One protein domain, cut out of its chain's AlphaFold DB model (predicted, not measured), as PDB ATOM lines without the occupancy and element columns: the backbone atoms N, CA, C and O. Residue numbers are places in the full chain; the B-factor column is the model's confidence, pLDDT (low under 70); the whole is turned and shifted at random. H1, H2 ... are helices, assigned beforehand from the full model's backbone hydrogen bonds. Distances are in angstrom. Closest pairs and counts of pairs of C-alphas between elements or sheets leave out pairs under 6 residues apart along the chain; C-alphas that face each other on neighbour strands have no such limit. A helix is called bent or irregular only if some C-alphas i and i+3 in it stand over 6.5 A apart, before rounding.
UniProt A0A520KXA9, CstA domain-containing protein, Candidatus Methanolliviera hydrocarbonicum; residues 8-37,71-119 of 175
ATOM      1  N   ALA A   8     364.886 271.622 300.956       85.00
ATOM      2  CA  ALA A   8     365.378 272.372 302.108       85.00
ATOM      3  C   ALA A   8     366.898 272.231 302.279       85.00
ATOM      4  O   ALA A   8     367.584 273.220 302.526       85.00
ATOM      5  N   ILE A   9     367.446 271.026 302.092       86.81
ATOM      6  CA  ILE A   9     368.892 270.776 302.212       86.81
ATOM      7  C   ILE A   9     369.645 271.514 301.103       86.81
ATOM      8  O   ILE A   9     370.669 272.142 301.366       86.81
ATOM      9  N   VAL A  10     369.114 271.496 299.880       88.00
ATOM     10  CA  VAL A  10     369.689 272.232 298.744       88.00
ATOM     11  C   VAL A  10     369.679 273.730 298.991       88.00
ATOM     12  O   VAL A  10     370.695 274.386 298.772       88.00
ATOM     13  N   ALA A  11     368.557 274.275 299.461       87.75
ATOM     14  CA  ALA A  11     368.439 275.698 299.750       87.75
ATOM     15  C   ALA A  11     369.442 276.127 300.829       87.75
ATOM     16  O   ALA A  11     370.160 277.109 300.649       87.75
ATOM     17  N   ILE A  12     369.556 275.356 301.915       91.44
ATOM     18  CA  ILE A  12     370.523 275.620 302.988       91.44
ATOM     19  C   ILE A  12     371.960 275.539 302.458       91.44
ATOM     20  O   ILE A  12     372.763 276.429 302.738       91.44
ATOM     21  N   ALA A  13     372.285 274.519 301.661       90.88
ATOM     22  CA  ALA A  13     373.610 274.370 301.063       90.88
ATOM     23  C   ALA A  13     373.950 275.530 300.112       90.88
ATOM     24  O   ALA A  13     375.063 276.052 300.155       90.88
ATOM     25  N   ALA A  14     372.990 275.981 299.301       90.12
ATOM     26  CA  ALA A  14     373.156 277.120 298.404       90.12
ATOM     27  C   ALA A  14     373.365 278.428 299.181       90.12
ATOM     28  O   ALA A  14     374.293 279.174 298.877       90.12
ATOM     29  N   ILE A  15     372.569 278.683 300.226       92.44
ATOM     30  CA  ILE A  15     372.748 279.845 301.110       92.44
ATOM     31  C   ILE A  15     374.138 279.811 301.749       92.44
ATOM     32  O   ILE A  15     374.851 280.813 301.734       92.44
ATOM     33  N   PHE A  16     374.555 278.656 302.269       94.38
ATOM     34  CA  PHE A  16     375.874 278.502 302.872       94.38
ATOM     35  C   PHE A  16     377.005 278.751 301.863       94.38
ATOM     36  O   PHE A  16     377.977 279.438 302.187       94.38
ATOM     37  N   ALA A  17     376.871 278.247 300.634       92.62
ATOM     38  CA  ALA A  17     377.826 278.487 299.556       92.62
ATOM     39  C   ALA A  17     377.904 279.975 299.179       92.62
ATOM     40  O   ALA A  17     379.005 280.510 299.061       92.62
ATOM     41  N   LEU A  18     376.764 280.663 299.061       91.81
ATOM     42  CA  LEU A  18     376.707 282.098 298.763       91.81
ATOM     43  C   LEU A  18     377.321 282.944 299.888       91.81
ATOM     44  O   LEU A  18     378.125 283.833 299.614       91.81
ATOM     45  N   LEU A  19     377.016 282.638 301.155       92.94
ATOM     46  CA  LEU A  19     377.604 283.321 302.315       92.94
ATOM     47  C   LEU A  19     379.116 283.092 302.406       92.94
ATOM     48  O   LEU A  19     379.876 284.018 302.698       92.94
ATOM     49  N   SER A  20     379.563 281.866 302.126       92.75
ATOM     50  CA  SER A  20     380.987 281.532 302.067       92.75
ATOM     51  C   SER A  20     381.671 282.268 300.917       92.75
ATOM     52  O   SER A  20     382.728 282.862 301.115       92.75
ATOM     53  N   GLY A  21     381.051 282.309 299.737       91.12
ATOM     54  CA  GLY A  21     381.525 283.086 298.593       91.12
ATOM     55  C   GLY A  21     381.666 284.571 298.934       91.12
ATOM     56  O   GLY A  21     382.733 285.144 298.730       91.12
ATOM     57  N   TYR A  22     380.650 285.172 299.554       89.88
ATOM     58  CA  TYR A  22     380.698 286.563 300.010       89.88
ATOM     59  C   TYR A  22     381.865 286.816 300.979       89.88
ATOM     60  O   TYR A  22     382.655 287.738 300.774       89.88
ATOM     61  N   LYS A  23     382.026 285.970 302.003       91.44
ATOM     62  CA  LYS A  23     383.042 286.177 303.045       91.44
ATOM     63  C   LYS A  23     384.466 285.862 302.588       91.44
ATOM     64  O   LYS A  23     385.392 286.571 302.957       91.44
ATOM     65  N   PHE A  24     384.677 284.781 301.846       92.25
ATOM     66  CA  PHE A  24     386.024 284.369 301.444       92.25
ATOM     67  C   PHE A  24     386.434 285.030 300.134       92.25
ATOM     68  O   PHE A  24     387.477 285.681 300.067       92.25
ATOM     69  N   TYR A  25     385.608 284.885 299.098       91.00
ATOM     70  CA  TYR A  25     385.936 285.377 297.767       91.00
ATOM     71  C   TYR A  25     385.686 286.882 297.641       91.00
ATOM     72  O   TYR A  25     386.550 287.591 297.132       91.00
ATOM     73  N   GLY A  26     384.590 287.402 298.203       88.44
ATOM     74  CA  GLY A  26     384.336 288.846 298.252       88.44
ATOM     75  C   GLY A  26     385.459 289.606 298.963       88.44
ATOM     76  O   GLY A  26     386.058 290.508 298.380       88.44
ATOM     77  N   THR A  27     385.853 289.172 300.166       88.06
ATOM     78  CA  THR A  27     386.987 289.777 300.887       88.06
ATOM     79  C   THR A  27     388.324 289.599 300.155       88.06
ATOM     80  O   THR A  27     389.192 290.470 300.239       88.06
ATOM     81  N   PHE A  28     388.525 288.499 299.421       91.38
ATOM     82  CA  PHE A  28     389.718 288.323 298.587       91.38
ATOM     83  C   PHE A  28     389.781 289.357 297.455       91.38
ATOM     84  O   PHE A  28     390.822 289.989 297.262       91.38
ATOM     85  N   ILE A  29     388.674 289.562 296.738       90.31
ATOM     86  CA  ILE A  29     388.569 290.549 295.655       90.31
ATOM     87  C   ILE A  29     388.730 291.971 296.199       90.31
ATOM     88  O   ILE A  29     389.498 292.758 295.642       90.31
ATOM     89  N   GLU A  30     388.085 292.276 297.322       88.88
ATOM     90  CA  GLU A  30     388.183 293.569 297.997       88.88
ATOM     91  C   GLU A  30     389.633 293.903 298.368       88.88
ATOM     92  O   GLU A  30     390.125 294.982 298.048       88.88
ATOM     93  N   LYS A  31     390.363 292.962 298.978       88.12
ATOM     94  CA  LYS A  31     391.751 293.188 299.412       88.12
ATOM     95  C   LYS A  31     392.753 293.202 298.261       88.12
ATOM     96  O   LYS A  31     393.732 293.944 298.310       88.12
ATOM     97  N   LYS A  32     392.562 292.351 297.250       89.75
ATOM     98  CA  LYS A  32     393.555 292.158 296.184       89.75
ATOM     99  C   LYS A  32     393.369 293.128 295.021       89.75
ATOM    100  O   LYS A  32     394.367 293.641 294.515       89.75
ATOM    101  N   ILE A  33     392.124 293.356 294.604       87.06
ATOM    102  CA  ILE A  33     391.786 294.108 293.390       87.06
ATOM    103  C   ILE A  33     391.300 295.508 293.746       87.06
ATOM    104  O   ILE A  33     391.897 296.483 293.301       87.06
ATOM    105  N   VAL A  34     390.239 295.608 294.553       86.50
ATOM    106  CA  VAL A  34     389.594 296.902 294.807       86.50
ATOM    107  C   VAL A  34     390.499 297.785 295.653       86.50
ATOM    108  O   VAL A  34     390.785 298.902 295.237       86.50
ATOM    109  N   LYS A  35     391.006 297.288 296.786       86.50
ATOM    110  CA  LYS A  35     391.759 298.066 297.783       86.50
ATOM    111  C   LYS A  35     390.983 299.337 298.154       86.50
ATOM    112  O   LYS A  35     391.338 300.422 297.692       86.50
ATOM    113  N   PRO A  36     389.858 299.201 298.877       75.81
ATOM    114  CA  PRO A  36     389.023 300.343 299.221       75.81
ATOM    115  C   PRO A  36     389.828 301.354 300.043       75.81
ATOM    116  O   PRO A  36     390.509 300.995 301.000       75.81
ATOM    117  N   GLU A  37     389.764 302.615 299.632       76.38
ATOM    118  CA  GLU A  37     390.337 303.743 300.361       76.38
ATOM    119  C   GLU A  37     389.236 304.363 301.234       76.38
ATOM    120  O   GLU A  37     388.077 304.400 300.818       76.38
ATOM    121  N   ALA A  71     362.192 289.398 283.936       71.62
ATOM    122  CA  ALA A  71     361.945 288.048 283.429       71.62
ATOM    123  C   ALA A  71     363.217 287.177 283.419       71.62
ATOM    124  O   ALA A  71     363.119 285.955 283.439       71.62
ATOM    125  N   GLY A  72     364.414 287.781 283.439       75.12
ATOM    126  CA  GLY A  72     365.702 287.074 283.427       75.12
ATOM    127  C   GLY A  72     365.873 286.056 284.568       75.12
ATOM    128  O   GLY A  72     366.097 284.880 284.280       75.12
ATOM    129  N   PRO A  73     365.698 286.452 285.846       76.94
ATOM    130  CA  PRO A  73     365.725 285.537 286.994       76.94
ATOM    131  C   PRO A  73     364.707 284.388 286.956       76.94
ATOM    132  O   PRO A  73     364.868 283.423 287.696       76.94
ATOM    133  N   ILE A  74     363.669 284.475 286.120       80.31
ATOM    134  CA  ILE A  74     362.644 283.435 285.974       80.31
ATOM    135  C   ILE A  74     362.979 282.537 284.778       80.31
ATOM    136  O   ILE A  74     363.134 281.326 284.921       80.31
ATOM    137  N   LEU A  75     363.134 283.135 283.596       83.19
ATOM    138  CA  LEU A  75     363.357 282.418 282.342       83.19
ATOM    139  C   LEU A  75     364.729 281.732 282.299       83.19
ATOM    140  O   LEU A  75     364.843 280.640 281.748       83.19
ATOM    141  N   GLY A  76     365.757 282.331 282.907       83.56
ATOM    142  CA  GLY A  76     367.116 281.786 282.937       83.56
ATOM    143  C   GLY A  76     367.199 280.422 283.633       83.56
ATOM    144  O   GLY A  76     367.610 279.450 282.996       83.56
ATOM    145  N   PRO A  77     366.782 280.301 284.909       86.56
ATOM    146  CA  PRO A  77     366.773 279.024 285.620       86.56
ATOM    147  C   PRO A  77     365.881 277.963 284.977       86.56
ATOM    148  O   PRO A  77     366.254 276.792 284.966       86.56
ATOM    149  N   VAL A  78     364.731 278.356 284.415       87.31
ATOM    150  CA  VAL A  78     363.834 277.428 283.707       87.31
ATOM    151  C   VAL A  78     364.519 276.867 282.463       87.31
ATOM    152  O   VAL A  78     364.592 275.649 282.305       87.31
ATOM    153  N   ALA A  79     365.097 277.726 281.619       86.38
ATOM    154  CA  ALA A  79     365.833 277.290 280.435       86.38
ATOM    155  C   ALA A  79     367.033 276.399 280.801       86.38
ATOM    156  O   ALA A  79     367.249 275.358 280.180       86.38
ATOM    157  N   ALA A  80     367.777 276.757 281.850       86.25
ATOM    158  CA  ALA A  80     368.905 275.966 282.332       86.25
ATOM    159  C   ALA A  80     368.473 274.613 282.918       86.25
ATOM    160  O   ALA A  80     369.159 273.614 282.711       86.25
ATOM    161  N   ALA A  81     367.336 274.550 283.615       88.56
ATOM    162  CA  ALA A  81     366.794 273.301 284.140       88.56
ATOM    163  C   ALA A  81     366.321 272.367 283.018       88.56
ATOM    164  O   ALA A  81     366.540 271.162 283.107       88.56
ATOM    165  N   ILE A  82     365.734 272.911 281.949       89.06
ATOM    166  CA  ILE A  82     365.332 272.134 280.768       89.06
ATOM    167  C   ILE A  82     366.565 271.594 280.028       89.06
ATOM    168  O   ILE A  82     366.575 270.436 279.620       89.06
ATOM    169  N   ALA A  83     367.615 272.408 279.877       89.12
ATOM    170  CA  ALA A  83     368.805 272.035 279.111       89.12
ATOM    171  C   ALA A  83     369.783 271.120 279.875       89.12
ATOM    172  O   ALA A  83     370.317 270.173 279.302       89.12
ATOM    173  N   PHE A  84     370.036 271.399 281.158       86.31
ATOM    174  CA  PHE A  84     371.088 270.750 281.960       86.31
ATOM    175  C   PHE A  84     370.548 269.961 283.161       86.31
ATOM    176  O   PHE A  84     371.323 269.390 283.935       86.31
ATOM    177  N   GLY A  85     369.227 269.938 283.349       88.31
ATOM    178  CA  GLY A  85     368.595 269.382 284.538       88.31
ATOM    179  C   GLY A  85     368.751 270.272 285.777       88.31
ATOM    180  O   GLY A  85     369.472 271.272 285.798       88.31
ATOM    181  N   TRP A  86     368.083 269.873 286.860       85.12
ATOM    182  CA  TRP A  86     368.062 270.617 288.125       85.12
ATOM    183  C   TRP A  86     369.445 270.798 288.755       85.12
ATOM    184  O   TRP A  86     369.784 271.893 289.195       85.12
ATOM    185  N   THR A  87     370.274 269.754 288.761       86.31
ATOM    186  CA  THR A  87     371.621 269.820 289.349       86.31
ATOM    187  C   THR A  87     372.528 270.785 288.587       86.31
ATOM    188  O   THR A  87     373.219 271.593 289.207       86.31
ATOM    189  N   GLY A  88     372.507 270.736 287.249       87.50
ATOM    190  CA  GLY A  88     373.293 271.636 286.405       87.50
ATOM    191  C   GLY A  88     372.852 273.091 286.553       87.50
ATOM    192  O   GLY A  88     373.693 273.974 286.714       87.50
ATOM    193  N   CYS A  89     371.539 273.325 286.604       89.88
ATOM    194  CA  CYS A  89     370.963 274.645 286.856       89.88
ATOM    195  C   CYS A  89     371.419 275.227 288.207       89.88
ATOM    196  O   CYS A  89     371.919 276.351 288.258       89.88
ATOM    197  N   LEU A  90     371.335 274.449 289.291       89.06
ATOM    198  CA  LEU A  90     371.746 274.894 290.629       89.06
ATOM    199  C   LEU A  90     373.241 275.217 290.710       89.06
ATOM    200  O   LEU A  90     373.618 276.249 291.267       89.06
ATOM    201  N   LEU A  91     374.092 274.361 290.140       89.31
ATOM    202  CA  LEU A  91     375.533 274.613 290.090       89.31
ATOM    203  C   LEU A  91     375.843 275.881 289.299       89.31
ATOM    204  O   LEU A  91     376.632 276.703 289.762       89.31
ATOM    205  N   TRP A  92     375.198 276.069 288.148       89.75
ATOM    206  CA  TRP A  92     375.373 277.263 287.328       89.75
ATOM    207  C   TRP A  92     374.970 278.542 288.070       89.75
ATOM    208  O   TRP A  92     375.737 279.501 288.069       89.75
ATOM    209  N   ILE A  93     373.827 278.544 288.762       89.88
ATOM    210  CA  ILE A  93     373.357 279.705 289.533       89.88
ATOM    211  C   ILE A  93     374.317 280.028 290.683       89.88
ATOM    212  O   ILE A  93     374.725 281.178 290.838       89.88
ATOM    213  N   VAL A  94     374.702 279.028 291.482       91.44
ATOM    214  CA  VAL A  94     375.551 279.250 292.664       91.44
ATOM    215  C   VAL A  94     376.966 279.653 292.251       91.44
ATOM    216  O   VAL A  94     377.484 280.666 292.716       91.44
ATOM    217  N   ILE A  95     377.595 278.892 291.354       91.69
ATOM    218  CA  ILE A  95     378.977 279.142 290.926       91.69
ATOM    219  C   ILE A  95     379.041 280.404 290.063       91.69
ATOM    220  O   ILE A  95     379.872 281.278 290.315       91.69
ATOM    221  N   GLY A  96     378.149 280.540 289.080       90.75
ATOM    222  CA  GLY A  96     378.091 281.713 288.208       90.75
ATOM    223  C   GLY A  96     377.804 282.995 288.985       90.75
ATOM    224  O   GLY A  96     378.454 284.016 288.747       90.75
ATOM    225  N   GLY A  97     376.907 282.929 289.974       90.19
ATOM    226  CA  GLY A  97     376.607 284.045 290.867       90.19
ATOM    227  C   GLY A  97     377.819 284.502 291.681       90.19
ATOM    228  O   GLY A  97     378.092 285.699 291.729       90.19
ATOM    229  N   ILE A  98     378.579 283.572 292.272       91.12
ATOM    230  CA  ILE A  98     379.741 283.903 293.118       91.12
ATOM    231  C   ILE A  98     380.911 284.440 292.289       91.12
ATOM    232  O   ILE A  98     381.497 285.463 292.641       91.12
ATOM    233  N   PHE A  99     381.285 283.744 291.213       90.12
ATOM    234  CA  PHE A  99     382.541 284.030 290.516       90.12
ATOM    235  C   PHE A  99     382.423 285.112 289.450       90.12
ATOM    236  O   PHE A  99     383.370 285.877 289.271       90.12
ATOM    237  N   MET A 100     381.289 285.176 288.751       89.00
ATOM    238  CA  MET A 100     381.104 286.078 287.617       89.00
ATOM    239  C   MET A 100     380.143 287.210 287.960       89.00
ATOM    240  O   MET A 100     380.529 288.367 287.849       89.00
ATOM    241  N   GLY A 101     378.937 286.892 288.438       89.31
ATOM    242  CA  GLY A 101     377.896 287.885 288.715       89.31
ATOM    243  C   GLY A 101     378.318 288.905 289.771       89.31
ATOM    244  O   GLY A 101     378.475 290.085 289.466       89.31
ATOM    245  N   ALA A 102     378.564 288.440 290.998       89.06
ATOM    246  CA  ALA A 102     378.896 289.308 292.126       89.06
ATOM    247  C   ALA A 102     380.198 290.096 291.911       89.06
ATOM    248  O   ALA A 102     380.297 291.251 292.318       89.06
ATOM    249  N   VAL A 103     381.201 289.494 291.263       91.56
ATOM    250  CA  VAL A 103     382.481 290.170 290.999       91.56
ATOM    251  C   VAL A 103     382.349 291.222 289.915       91.56
ATOM    252  O   VAL A 103     382.837 292.331 290.108       91.56
ATOM    253  N   HIS A 104     381.715 290.890 288.788       91.44
ATOM    254  CA  HIS A 104     381.521 291.840 287.696       91.44
ATOM    255  C   HIS A 104     380.782 293.078 288.198       91.44
ATOM    256  O   HIS A 104     381.255 294.195 288.022       91.44
ATOM    257  N   ASP A 105     379.676 292.861 288.898       90.38
ATOM    258  CA  ASP A 105     378.844 293.916 289.453       90.38
ATOM    259  C   ASP A 105     379.591 294.798 290.471       90.38
ATOM    260  O   ASP A 105     379.643 296.023 290.333       90.38
ATOM    261  N   HIS A 106     380.294 294.176 291.425       89.75
ATOM    262  CA  HIS A 106     381.100 294.903 292.403       89.75
ATOM    263  C   HIS A 106     382.215 295.732 291.749       89.75
ATOM    264  O   HIS A 106     382.448 296.878 292.139       89.75
ATOM    265  N   LEU A 107     382.909 295.175 290.751       91.56
ATOM    266  CA  LEU A 107     383.980 295.876 290.044       91.56
ATOM    267  C   LEU A 107     383.435 297.025 289.193       91.56
ATOM    268  O   LEU A 107     383.985 298.123 289.259       91.56
ATOM    269  N   SER A 108     382.353 296.809 288.442       91.31
ATOM    270  CA  SER A 108     381.702 297.858 287.652       91.31
ATOM    271  C   SER A 108     381.259 299.023 288.536       91.31
ATOM    272  O   SER A 108     381.555 300.177 288.218       91.31
ATOM    273  N   LEU A 109     380.639 298.732 289.684       89.75
ATOM    274  CA  LEU A 109     380.225 299.756 290.640       89.75
ATOM    275  C   LEU A 109     381.425 300.521 291.211       89.75
ATOM    276  O   LEU A 109     381.433 301.751 291.210       89.75
ATOM    277  N   MET A 110     382.467 299.816 291.661       89.94
ATOM    278  CA  MET A 110     383.663 300.446 292.234       89.94
ATOM    279  C   MET A 110     384.409 301.320 291.221       89.94
ATOM    280  O   MET A 110     384.913 302.386 291.577       89.94
ATOM    281  N   ILE A 111     384.468 300.893 289.961       90.56
ATOM    282  CA  ILE A 111     385.091 301.658 288.882       90.56
ATOM    283  C   ILE A 111     384.283 302.934 288.593       90.56
ATOM    284  O   ILE A 111     384.883 304.005 288.499       90.56
ATOM    285  N   SER A 112     382.950 302.856 288.538       90.50
ATOM    286  CA  SER A 112     382.084 304.032 288.349       90.50
ATOM    287  C   SER A 112     382.193 305.024 289.514       90.50
ATOM    288  O   SER A 112     382.431 306.209 289.287       90.50
ATOM    289  N   VAL A 113     382.138 304.558 290.769       88.81
ATOM    290  CA  VAL A 113     382.251 305.429 291.960       88.81
ATOM    291  C   VAL A 113     383.586 306.182 291.993       88.81
ATOM    292  O   VAL A 113     383.619 307.348 292.376       88.81
ATOM    293  N   ARG A 114     384.685 305.564 291.542       87.62
ATOM    294  CA  ARG A 114     385.996 306.234 291.437       87.62
ATOM    295  C   ARG A 114     386.051 307.308 290.353       87.62
ATOM    296  O   ARG A 114     386.852 308.231 290.466       87.62
ATOM    297  N   HIS A 115     385.193 307.210 289.345       89.56
ATOM    298  CA  HIS A 115     385.063 308.181 288.259       89.56
ATOM    299  C   HIS A 115     383.793 309.016 288.430       89.56
ATOM    300  O   HIS A 115     383.058 309.246 287.477       89.56
ATOM    301  N   LYS A 116     383.518 309.461 289.664       87.75
ATOM    302  CA  LYS A 116     382.413 310.376 289.989       87.75
ATOM    303  C   LYS A 116     381.020 309.845 289.617       87.75
ATOM    304  O   LYS A 116     380.117 310.626 289.376       87.75
ATOM    305  N   GLY A 117     380.820 308.529 289.574       82.88
ATOM    306  CA  GLY A 117     379.515 307.935 289.260       82.88
ATOM    307  C   GLY A 117     379.117 308.020 287.782       82.88
ATOM    308  O   GLY A 117     377.941 307.869 287.461       82.88
ATOM    309  N   VAL A 118     380.075 308.250 286.877       88.75
ATOM    310  CA  VAL A 118     379.825 308.265 285.427       88.75
ATOM    311  C   VAL A 118     379.358 306.885 284.940       88.75
ATOM    312  O   VAL A 118     379.732 305.841 285.490       88.75
ATOM    313  N   SER A 119     378.523 306.884 283.896       89.81
ATOM    314  CA  SER A 119     377.981 305.674 283.281       89.81
ATOM    315  C   SER A 119     379.095 304.756 282.748       89.81
ATOM    316  O   SER A 119     380.120 305.217 282.242       89.81
TER     317      SER A 119
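AT A GLANCE: This is residues 8 to 37 and 71 to 119 of the 175 residues of the protein "CstA domain-containing protein" of Candidatus Methanolliviera hydrocarbonicum (UniProt A0A520KXA9). Two long helical stretches, H1 and the arm H2b, lie side by side and run the same way, making the long axis of an elongated shape. At the end where H2b begins, the short arm H2a folds back along it on the side away from H1, like the short limb of a hook. The printed part has 79 residues, with two named helices, H1 then the bent H2, and no named strand; the class is all helix. The whole is loose, with a radius of gyration of the C-alphas of 15.3 A and spans of 42 by 27 by 16 A.

IN THESE COORDINATES: H1, residues 8 to 34, runs 35.2 A from C-alpha 8 at (365.378, 272.372, 302.108), with a kink of 29 degrees near residue 28. It is neither bent nor irregular, but only just: C-alphas 31 and 34 are 6.3 A apart. H2, residues 72 to 114, was assigned as one helix by its hydrogen bonds but is bent, with C-alphas 83 and 86 9.2 A apart. Its arm H2a is residues 72 to 83, 16.0 A long. Its arm H2b is residues 86 to 114, 40.0 A long, ending at C-alpha 114 at (385.996, 306.234, 291.437). H2b has a kink of 31 degrees near residue 96 and is irregular, with C-alphas 99 and 102 6.6 A apart.

HOW THE PARTS SIT: H1 and H2b touch, the closest C-alphas being those of Gly 21 and Ile 98, 5.8 A apart. They run the same way at a shallow tilt of 30 degrees. H2a touches H2b with residues 77 to 81 alone; the closest C-alphas, of Ala 80 and Cys 89, are 5.1 A apart. These arms run opposite ways at a shallow tilt of 34 degrees, only just short of steep. H1 and H2a are apart. O i to N i+4 pairs within hydrogen-bond range number 21 of 23 in H1, 7 of 8 in H2a and 22 of 25 in H2b.

THE WHOLE: The two C-alphas farthest apart, of Glu 37 and Ile 82, are 44.8 A apart. The link from H1 to H2 runs across the cut: residues 38 to 70 are not printed, and C-alphas 37 and 71 are 36.6 A apart. The mean pLDDT of the printed part is 88.2, and no printed residue is under 70.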